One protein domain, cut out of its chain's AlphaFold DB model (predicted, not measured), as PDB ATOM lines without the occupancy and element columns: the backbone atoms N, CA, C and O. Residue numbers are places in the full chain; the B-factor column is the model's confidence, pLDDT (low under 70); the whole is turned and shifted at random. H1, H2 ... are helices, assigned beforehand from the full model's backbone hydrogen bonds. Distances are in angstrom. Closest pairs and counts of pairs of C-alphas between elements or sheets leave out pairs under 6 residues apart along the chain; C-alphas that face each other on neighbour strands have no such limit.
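Overview. This is residues 13 to 86 of the 86 residues of an uncharacterized protein of bacterium (UniProt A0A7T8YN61). Two helical hairpins are packed crosswise: a long one, H3 and H4, makes the longest axis, and a shorter one, H1 and H2, crosses it toward the end away from its turn at residues 65 to 69. H1 packs on H3 through residues 46 to 54 of H3, and H2 lies on the far side of H1 from H3. The printed part has 74 residues with four named helices, H1, H2, H3 and H4 in chain order, and no named strand; the class is all helix. It is compact, with a radius of gyration of the C-alphas of 12.2 A, yet elongated in outline, spanning 38 by 21 by 19 A.

Along the chain. H3, the longest helix, holds residues 43 to 64 and measures 31.4 A from first to last C-alpha, with C-alpha 43 at (-51.423, 255.347, 11.979) and C-alpha 64 at (-23.581, 265.685, 1.876). H4, residues 70 to 84, is 21.1 A long and ends with C-alpha 84 at (-45.642, 259.029, 20.044). H1, residues 13 to 22, is 14.1 A long and begins with C-alpha 13 at (-49.171, 259.365, 2.123). H2, residues 27 to 40, is 20.3 A long.

Arrangement. H3 and H4 form a helical hairpin and touch, with the C-alphas of Ile 54 and Ala 76 closest at 6.0 A. Their lines stand at a shallow tilt of 5 degrees, opposite ways. H1 touches H3 at residues 46 to 54 of H3 alone; the closest C-alphas, of Val 17 and Ala 50, are 5.9 A apart. These two run the same way at a steep tilt of 55 degrees. H1 and H2 form the other helical hairpin, touching at a shallow tilt of 7 degrees, opposite ways, with the C-alphas of Trp 20 and Arg 30 closest at 5.5 A. The helix packing is mostly aligned, but only just: 2 of 3 touching pairs are at a shallow tilt. H1 and H4 are close but not clearly touching, with the C-alphas of Tyr 21 and Ala 79 closest at 6.9 A. H2 and H3 are also close but not clearly touching, with the C-alphas of Leu 37 and Ile 46 closest at 7.3 A. H2 and H4 are near each other, with 5 pairs of C-alphas within 10 A. In H1, H2, H3 and H4 every O i to N i+4 pair is within hydrogen-bond range.

Size, cuts and confidence. The two C-alphas farthest apart, of Ala 39 and His 66, are 38.4 A apart. The printed part has no cut, and its three links, H1 to H2, H2 to H3 and H3 to H4, are tight. The mean pLDDT of the printed part is 92.1; residues 66 to 67, in the link from H3 to H4, are under 70.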
ATOM      1  N   SER A  13     -49.478 258.871   0.780       92.69
ATOM      2  CA  SER A  13     -49.171 259.365   2.123       92.69
ATOM      3  C   SER A  13     -47.708 259.792   2.248       92.69
ATOM      4  O   SER A  13     -47.397 260.586   3.131       92.69
ATOM      5  N   ILE A  14     -46.811 259.294   1.386       92.19
ATOM      6  CA  ILE A  14     -45.368 259.582   1.448       92.19
ATOM      7  C   ILE A  14     -45.103 261.072   1.227       92.19
ATOM      8  O   ILE A  14     -44.374 261.682   2.009       92.19
ATOM      9  N   ASP A  15     -45.745 261.677   0.227       90.75
ATOM     10  CA  ASP A  15     -45.578 263.106  -0.065       90.75
ATOM     11  C   ASP A  15     -46.095 263.979   1.084       90.75
ATOM     12  O   ASP A  15     -45.440 264.934   1.503       90.75
ATOM     13  N   LEU A  16     -47.247 263.615   1.655       94.31
ATOM     14  CA  LEU A  16     -47.832 264.326   2.793       94.31
ATOM     15  C   LEU A  16     -47.016 264.152   4.077       94.31
ATOM     16  O   LEU A  16     -46.920 265.093   4.860       94.31
ATOM     17  N   VAL A  17     -46.380 262.998   4.283       96.50
ATOM     18  CA  VAL A  17     -45.412 262.804   5.369       96.50
ATOM     19  C   VAL A  17     -44.163 263.652   5.144       96.50
ATOM     20  O   VAL A  17     -43.657 264.253   6.092       96.50
ATOM     21  N   GLY A  18     -43.685 263.752   3.902       94.44
ATOM     22  CA  GLY A  18     -42.595 264.653   3.533       94.44
ATOM     23  C   GLY A  18     -42.920 266.109   3.868       94.44
ATOM     24  O   GLY A  18     -42.111 266.785   4.510       94.44
ATOM     25  N   LEU A  19     -44.126 266.563   3.510       95.06
ATOM     26  CA  LEU A  19     -44.622 267.893   3.858       95.06
ATOM     27  C   LEU A  19     -44.733 268.069   5.376       95.06
ATOM     28  O   LEU A  19     -44.176 269.027   5.906       95.06
ATOM     29  N   TRP A  20     -45.389 267.142   6.077       97.12
ATOM     30  CA  TRP A  20     -45.550 267.175   7.535       97.12
ATOM     31  C   TRP A  20     -44.204 267.316   8.251       97.12
ATOM     32  O   TRP A  20     -44.049 268.178   9.114       97.12
ATOM     33  N   TYR A  21     -43.209 266.525   7.847       96.75
ATOM     34  CA  TYR A  21     -41.881 266.572   8.445       96.75
ATOM     35  C   TYR A  21     -41.166 267.903   8.168       96.75
ATOM     36  O   TYR A  21     -40.508 268.441   9.058       96.75
ATOM     37  N   SER A  22     -41.335 268.479   6.971       94.56
ATOM     38  CA  SER A  22     -40.747 269.781   6.617       94.56
ATOM     39  C   SER A  22     -41.300 270.949   7.442       94.56
ATOM     40  O   SER A  22     -40.593 271.927   7.666       94.56
ATOM     41  N   VAL A  23     -42.539 270.833   7.935       96.12
ATOM     42  CA  VAL A  23     -43.207 271.859   8.752       96.12
ATOM     43  C   VAL A  23     -43.317 271.472  10.228       96.12
ATOM     44  O   VAL A  23     -44.055 272.111  10.971       96.12
ATOM     45  N   ILE A  24     -42.585 270.449  10.687       96.00
ATOM     46  CA  ILE A  24     -42.730 269.887  12.043       96.00
ATOM     47  C   ILE A  24     -42.532 270.925  13.163       96.00
ATOM     48  O   ILE A  24     -43.183 270.846  14.205       96.00
ATOM     49  N   ASN A  25     -41.684 271.929  12.921       94.75
ATOM     50  CA  ASN A  25     -41.377 273.011  13.862       94.75
ATOM     51  C   ASN A  25     -42.364 274.193  13.780       94.75
ATOM     52  O   ASN A  25     -42.189 275.186  14.481       94.75
ATOM     53  N   VAL A  26     -43.397 274.100  12.938       96.44
ATOM     54  CA  VAL A  26     -44.474 275.088  12.803       96.44
ATOM     55  C   VAL A  26     -45.777 274.422  13.266       96.44
ATOM     56  O   VAL A  26     -46.431 273.764  12.458       96.44
ATOM     57  N   PRO A  27     -46.168 274.549  14.554       94.56
ATOM     58  CA  PRO A  27     -47.226 273.730  15.156       94.56
ATOM     59  C   PRO A  27     -48.551 273.747  14.388       94.56
ATOM     60  O   PRO A  27     -49.108 272.691  14.107       94.56
ATOM     61  N   GLU A  28     -49.013 274.926  13.969       96.38
ATOM     62  CA  GLU A  28     -50.274 275.070  13.229       96.38
ATOM     63  C   GLU A  28     -50.249 274.322  11.887       96.38
ATOM     64  O   GLU A  28     -51.195 273.614  11.542       96.38
ATOM     65  N   ALA A  29     -49.146 274.435  11.140       97.00
ATOM     66  CA  ALA A  29     -48.986 273.756   9.859       97.00
ATOM     67  C   ALA A  29     -48.809 272.243  10.048       97.00
ATOM     68  O   ALA A  29     -49.430 271.455   9.337       97.00
ATOM     69  N   ARG A  30     -48.007 271.831  11.035       96.44
ATOM     70  CA  ARG A  30     -47.822 270.427  11.411       96.44
ATOM     71  C   ARG A  30     -49.158 269.755  11.718       96.44
ATOM     72  O   ARG A  30     -49.438 268.690  11.168       96.44
ATOM     73  N   ASP A  31     -49.962 270.362  12.585       96.12
ATOM     74  CA  ASP A  31     -51.220 269.780  13.050       96.12
ATOM     75  C   ASP A  31     -52.239 269.706  11.910       96.12
ATOM     76  O   ASP A  31     -52.907 268.684  11.741       96.12
ATOM     77  N   LEU A  32     -52.288 270.736  11.059       97.62
ATOM     78  CA  LEU A  32     -53.118 270.736   9.856       97.62
ATOM     79  C   LEU A  32     -52.744 269.592   8.905       97.62
ATOM     80  O   LEU A  32     -53.621 268.854   8.454       97.62
ATOM     81  N   VAL A  33     -51.454 269.412   8.599       96.88
ATOM     82  CA  VAL A  33     -51.014 268.336   7.694       96.88
ATOM     83  C   VAL A  33     -51.249 266.962   8.329       96.88
ATOM     84  O   VAL A  33     -51.668 266.034   7.635       96.88
ATOM     85  N   MET A  34     -51.066 266.822   9.646       96.62
ATOM     86  CA  MET A  34     -51.334 265.563  10.342       96.62
ATOM     87  C   MET A  34     -52.818 265.173  10.306       96.62
ATOM     88  O   MET A  34     -53.146 264.008  10.078       96.62
ATOM     89  N   GLN A  35     -53.734 266.135  10.455       96.38
ATOM     90  CA  GLN A  35     -55.169 265.874  10.288       96.38
ATOM     91  C   GLN A  35     -55.489 265.333   8.887       96.38
ATOM     92  O   GLN A  35     -56.274 264.393   8.756       96.38
ATOM     93  N   GLN A  36     -54.848 265.872   7.845       96.38
ATOM     94  CA  GLN A  36     -55.021 265.375   6.476       96.38
ATOM     95  C   GLN A  36     -54.440 263.967   6.297       96.38
ATOM     96  O   GLN A  36     -55.073 263.124   5.666       96.38
ATOM     97  N   LEU A  37     -53.277 263.676   6.892       96.25
ATOM     98  CA  LEU A  37     -52.682 262.335   6.879       96.25
ATOM     99  C   LEU A  37     -53.608 261.292   7.511       96.25
ATOM    100  O   LEU A  37     -53.853 260.243   6.915       96.25
ATOM    101  N   LEU A  38     -54.162 261.599   8.685       95.88
ATOM    102  CA  LEU A  38     -55.109 260.734   9.390       95.88
ATOM    103  C   LEU A  38     -56.412 260.503   8.610       95.88
ATOM    104  O   LEU A  38     -57.048 259.467   8.784       95.88
ATOM    105  N   ALA A  39     -56.801 261.434   7.735       96.19
ATOM    106  CA  ALA A  39     -57.988 261.291   6.898       96.19
ATOM    107  C   ALA A  39     -57.791 260.328   5.711       96.19
ATOM    108  O   ALA A  39     -58.773 259.792   5.195       96.19
ATOM    109  N   ILE A  40     -56.551 260.104   5.258       94.50
ATOM    110  CA  ILE A  40     -56.270 259.338   4.028       94.50
ATOM    111  C   ILE A  40     -55.416 258.084   4.236       94.50
ATOM    112  O   ILE A  40     -55.236 257.311   3.285       94.50
ATOM    113  N   SER A  41     -54.872 257.909   5.441       96.12
ATOM    114  CA  SER A  41     -53.899 256.877   5.788       96.12
ATOM    115  C   SER A  41     -54.172 256.296   7.176       96.12
ATOM    116  O   SER A  41     -55.042 256.749   7.915       96.12
ATOM    117  N   THR A  42     -53.424 255.258   7.537       94.69
ATOM    118  CA  THR A  42     -53.524 254.618   8.854       94.69
ATOM    119  C   THR A  42     -52.346 255.027   9.726       94.69
ATOM    120  O   THR A  42     -51.252 255.260   9.211       94.69
ATOM    121  N   LYS A  43     -52.529 255.053  11.054       94.38
ATOM    122  CA  LYS A  43     -51.423 255.347  11.979       94.38
ATOM    123  C   LYS A  43     -50.182 254.481  11.703       94.38
ATOM    124  O   LYS A  43     -49.115 255.064  11.544       94.38
ATOM    125  N   PRO A  44     -50.274 253.140  11.545       95.06
ATOM    126  CA  PRO A  44     -49.095 252.324  11.243       95.06
ATOM    127  C   PRO A  44     -48.357 252.749   9.966       95.06
ATOM    128  O   PRO A  44     -47.132 252.811   9.965       95.06
ATOM    129  N   ALA A  45     -49.086 253.087   8.896       93.88
ATOM    130  CA  ALA A  45     -48.479 253.548   7.647       93.88
ATOM    131  C   ALA A  45     -47.782 254.906   7.821       93.88
ATOM    132  O   ALA A  45     -46.632 255.061   7.413       93.88
ATOM    133  N   ILE A  46     -48.436 255.859   8.498       95.62
ATOM    134  CA  ILE A  46     -47.859 257.174   8.822       95.62
ATOM    135  C   ILE A  46     -46.553 257.005   9.602       95.62
ATOM    136  O   ILE A  46     -45.548 257.608   9.235       95.62
ATOM    137  N   PHE A  47     -46.539 256.142  10.622       95.94
ATOM    138  CA  PHE A  47     -45.335 255.831  11.394       95.94
ATOM    139  C   PHE A  47     -44.199 255.302  10.511       95.94
ATOM    140  O   PHE A  47     -43.081 255.808  10.587       95.94
ATOM    141  N   ILE A  48     -44.477 254.314   9.653       95.00
ATOM    142  CA  ILE A  48     -43.468 253.717   8.766       95.00
ATOM    143  C   ILE A  48     -42.876 254.773   7.830       95.00
ATOM    144  O   ILE A  48     -41.653 254.897   7.729       95.00
ATOM    145  N   TYR A  49     -43.726 255.555   7.166       95.75
ATOM    146  CA  TYR A  49     -43.270 256.571   6.221       95.75
ATOM    147  C   TYR A  49     -42.535 257.718   6.916       95.75
ATOM    148  O   TYR A  49     -41.543 258.215   6.384       95.75
ATOM    149  N   ALA A  50     -42.964 258.116   8.116       96.00
ATOM    150  CA  ALA A  50     -42.301 259.171   8.873       96.00
ATOM    151  C   ALA A  50     -40.904 258.737   9.327       96.00
ATOM    152  O   ALA A  50     -39.941 259.473   9.120       96.00
ATOM    153  N   VAL A  51     -40.765 257.515   9.852       95.19
ATOM    154  CA  VAL A  51     -39.456 256.944  10.204       95.19
ATOM    155  C   VAL A  51     -38.561 256.843   8.969       95.19
ATOM    156  O   VAL A  51     -37.400 257.249   9.021       95.19
ATOM    157  N   HIS A  52     -39.100 256.371   7.842       94.75
ATOM    158  CA  HIS A  52     -38.364 256.327   6.581       94.75
ATOM    159  C   HIS A  52     -37.843 257.716   6.174       94.75
ATOM    160  O   HIS A  52     -36.663 257.858   5.851       94.75
ATOM    161  N   LYS A  53     -38.687 258.754   6.249       94.38
ATOM    162  CA  LYS A  53     -38.305 260.129   5.902       94.38
ATOM    163  C   LYS A  53     -37.239 260.698   6.839       94.38
ATOM    164  O   LYS A  53     -36.285 261.305   6.354       94.38
ATOM    165  N   ILE A  54     -37.374 260.480   8.149       94.62
ATOM    166  CA  ILE A  54     -36.392 260.905   9.158       94.62
ATOM    167  C   ILE A  54     -35.021 260.290   8.853       94.62
ATOM    168  O   ILE A  54     -34.022 261.004   8.768       94.62
ATOM    169  N   LEU A  55     -34.973 258.973   8.628       93.06
ATOM    170  CA  LEU A  55     -33.728 258.264   8.330       93.06
ATOM    171  C   LEU A  55     -33.097 258.737   7.018       93.06
ATOM    172  O   LEU A  55     -31.887 258.960   6.973       93.06
ATOM    173  N   ALA A  56     -33.899 258.931   5.969       91.25
ATOM    174  CA  ALA A  56     -33.415 259.436   4.688       91.25
ATOM    175  C   ALA A  56     -32.800 260.840   4.820       91.25
ATOM    176  O   ALA A  56     -31.731 261.094   4.267       91.25
ATOM    177  N   GLN A  57     -33.432 261.732   5.592       89.44
ATOM    178  CA  GLN A  57     -32.925 263.087   5.818       89.44
ATOM    179  C   GLN A  57     -31.603 263.080   6.596       89.44
ATOM    180  O   GLN A  57     -30.657 263.763   6.206       89.44
ATOM    181  N   LEU A  58     -31.517 262.289   7.670       89.38
ATOM    182  CA  LEU A  58     -30.290 262.152   8.459       89.38
ATOM    183  C   LEU A  58     -29.152 261.565   7.619       89.38
ATOM    184  O   LEU A  58     -28.047 262.103   7.617       89.38
ATOM    185  N   ALA A  59     -29.425 260.506   6.850       89.69
ATOM    186  CA  ALA A  59     -28.441 259.902   5.959       89.69
ATOM    187  C   ALA A  59     -27.937 260.896   4.903       89.69
ATOM    188  O   ALA A  59     -26.739 260.942   4.622       89.69
ATOM    189  N   TRP A  60     -28.827 261.712   4.330       88.56
ATOM    190  CA  TRP A  60     -28.439 262.745   3.373       88.56
ATOM    191  C   TRP A  60     -27.512 263.791   4.006       88.56
ATOM    192  O   TRP A  60     -26.452 264.065   3.450       88.56
ATOM    193  N   GLN A  61     -27.847 264.304   5.195       87.00
ATOM    194  CA  GLN A  61     -27.026 265.301   5.897       87.00
ATOM    195  C   GLN A  61     -25.631 264.781   6.252       87.00
ATOM    196  O   GLN A  61     -24.634 265.462   6.013       87.00
ATOM    197  N   ILE A  62     -25.549 263.547   6.760       86.62
ATOM    198  CA  ILE A  62     -24.271 262.898   7.084       86.62
ATOM    199  C   ILE A  62     -23.378 262.818   5.840       86.62
ATOM    200  O   ILE A  62     -22.187 263.116   5.912       86.62
ATOM    201  N   ASN A  63     -23.955 262.434   4.699       86.25
ATOM    202  CA  ASN A  63     -23.197 262.189   3.475       86.25
ATOM    203  C   ASN A  63     -22.857 263.466   2.692       86.25
ATOM    204  O   ASN A  63     -21.825 263.497   2.028       86.25
ATOM    205  N   MET A  64     -23.710 264.495   2.732       81.31
ATOM    206  CA  MET A  64     -23.581 265.685   1.876       81.31
ATOM    207  C   MET A  64     -23.040 266.923   2.599       81.31
ATOM    208  O   MET A  64     -22.441 267.774   1.949       81.31
ATOM    209  N   VAL A  65     -23.230 267.045   3.919       72.69
ATOM    210  CA  VAL A  65     -22.957 268.291   4.673       72.69
ATOM    211  C   VAL A  65     -21.855 268.106   5.732       72.69
ATOM    212  O   VAL A  65     -21.634 268.951   6.590       72.69
ATOM    213  N   HIS A  66     -21.090 267.011   5.655       66.81
ATOM    214  CA  HIS A  66     -19.931 266.742   6.522       66.81
ATOM    215  C   HIS A  66     -20.219 266.767   8.040       66.81
ATOM    216  O   HIS A  66     -19.336 267.068   8.840       66.81
ATOM    217  N   GLY A  67     -21.419 266.342   8.446       61.94
ATOM    218  CA  GLY A  67     -21.625 265.728   9.761       61.94
ATOM    219  C   GLY A  67     -22.139 266.613  10.897       61.94
ATOM    220  O   GLY A  67     -22.366 266.063  11.977       61.94
ATOM    221  N   ASP A  68     -22.395 267.912  10.700       77.62
ATOM    222  CA  ASP A  68     -23.224 268.638  11.674       77.62
ATOM    223  C   ASP A  68     -24.695 268.289  11.438       77.62
ATOM    224  O   ASP A  68     -25.347 268.790  10.525       77.62
ATOM    225  N   VAL A  69     -25.190 267.359  12.251       83.88
ATOM    226  CA  VAL A  69     -26.566 266.854  12.208       83.88
ATOM    227  C   VAL A  69     -27.391 267.351  13.390       83.88
ATOM    228  O   VAL A  69     -28.454 266.796  13.664       83.88
ATOM    229  N   SER A  70     -26.902 268.342  14.141       86.75
ATOM    230  CA  SER A  70     -27.541 268.792  15.383       86.75
ATOM    231  C   SER A  70     -28.978 269.273  15.146       86.75
ATOM    232  O   SER A  70     -29.905 268.807  15.813       86.75
ATOM    233  N   GLU A  71     -29.181 270.115  14.135       86.81
ATOM    234  CA  GLU A  71     -30.498 270.634  13.759       86.81
ATOM    235  C   GLU A  71     -31.444 269.520  13.288       86.81
ATOM    236  O   GLU A  71     -32.583 269.434  13.750       86.81
ATOM    237  N   GLN A  72     -30.983 268.608  12.425       89.75
ATOM    238  CA  GLN A  72     -31.839 267.525  11.926       89.75
ATOM    239  C   GLN A  72     -32.108 266.460  12.984       89.75
ATOM    240  O   GLN A  72     -33.175 265.848  12.972       89.75
ATOM    241  N   THR A  73     -31.192 266.274  13.934       90.44
ATOM    242  CA  THR A  73     -31.426 265.432  15.111       90.44
ATOM    243  C   THR A  73     -32.513 266.045  15.990       90.44
ATOM    244  O   THR A  73     -33.438 265.336  16.373       90.44
ATOM    245  N   ALA A  74     -32.472 267.357  16.245       92.56
ATOM    246  CA  ALA A  74     -33.527 268.046  16.991       92.56
ATOM    247  C   ALA A  74     -34.885 267.961  16.272       92.56
ATOM    248  O   ALA A  74     -35.888 267.599  16.882       92.56
ATOM    249  N   GLN A  75     -34.909 268.193  14.956       93.81
ATOM    250  CA  GLN A  75     -36.115 268.054  14.138       93.81
ATOM    251  C   GLN A  75     -36.675 266.621  14.172       93.81
ATOM    252  O   GLN A  75     -37.887 266.421  14.284       93.81
ATOM    253  N   ALA A  76     -35.805 265.610  14.082       94.31
ATOM    254  CA  ALA A  76     -36.182 264.206  14.206       94.31
ATOM    255  C   ALA A  76     -36.747 263.885  15.597       94.31
ATOM    256  O   ALA A  76     -37.760 263.197  15.687       94.31
ATOM    257  N   GLN A  77     -36.142 264.417  16.661       95.31
ATOM    258  CA  GLN A  77     -36.618 264.258  18.035       95.31
ATOM    259  C   GLN A  77     -38.043 264.806  18.184       95.31
ATOM    260  O   GLN A  77     -38.935 264.082  18.622       95.31
ATOM    261  N   THR A  78     -38.282 266.037  17.720       95.19
ATOM    262  CA  THR A  78     -39.619 266.640  17.723       95.19
ATOM    263  C   THR A  78     -40.605 265.795  16.921       95.19
ATOM    264  O   THR A  78     -41.707 265.531  17.391       95.19
ATOM    265  N   ALA A  79     -40.225 265.306  15.739       95.44
ATOM    266  CA  ALA A  79     -41.095 264.436  14.949       95.44
ATOM    267  C   ALA A  79     -41.456 263.136  15.685       95.44
ATOM    268  O   ALA A  79     -42.616 262.728  15.666       95.44
ATOM    269  N   ILE A  80     -40.494 262.507  16.366       95.38
ATOM    270  CA  ILE A  80     -40.718 261.287  17.154       95.38
ATOM    271  C   ILE A  80     -41.684 261.553  18.309       95.38
ATOM    272  O   ILE A  80     -42.618 260.775  18.498       95.38
ATOM    273  N   GLU A  81     -41.513 262.652  19.043       95.38
ATOM    274  CA  GLU A  81     -42.418 263.041  20.133       95.38
ATOM    275  C   GLU A  81     -43.854 263.235  19.629       95.38
ATOM    276  O   GLU A  81     -44.807 262.750  20.239       95.38
ATOM    277  N   GLN A  82     -44.014 263.885  18.472       94.50
ATOM    278  CA  GLN A  82     -45.327 264.097  17.859       94.50
ATOM    279  C   GLN A  82     -45.968 262.792  17.382       94.50
ATOM    280  O   GLN A  82     -47.176 262.620  17.512       94.50
ATOM    281  N   LEU A  83     -45.177 261.848  16.870       93.75
ATOM    282  CA  LEU A  83     -45.676 260.524  16.490       93.75
ATOM    283  C   LEU A  83     -46.084 259.701  17.716       93.75
ATOM    284  O   LEU A  83     -47.111 259.037  17.688       93.75
ATOM    285  N   GLN A  84     -45.320 259.752  18.809       92.62
ATOM    286  CA  GLN A  84     -45.642 259.029  20.044       92.62
ATOM    287  C   GLN A  84     -46.936 259.519  20.709       92.62
ATOM    288  O   GLN A  84     -47.594 258.745  21.403       92.62
ATOM    289  N   ALA A  85     -47.311 260.779  20.484       88.75
ATOM    290  CA  ALA A  85     -48.541 261.376  21.000       88.75
ATOM    291  C   ALA A  85     -49.811 261.017  20.195       88.75
ATOM    292  O   ALA A  85     -50.898 261.478  20.547       88.75
ATOM    293  N   LEU A  86     -49.679 260.239  19.114       85.50
ATOM    294  CA  LEU A  86     -50.677 260.103  18.051       85.50
ATOM    295  C   LEU A  86     -51.673 258.963  18.257       85.50
ATOM    296  O   LEU A  86     -52.888 259.250  18.327       85.50
TER     297      LEU A  86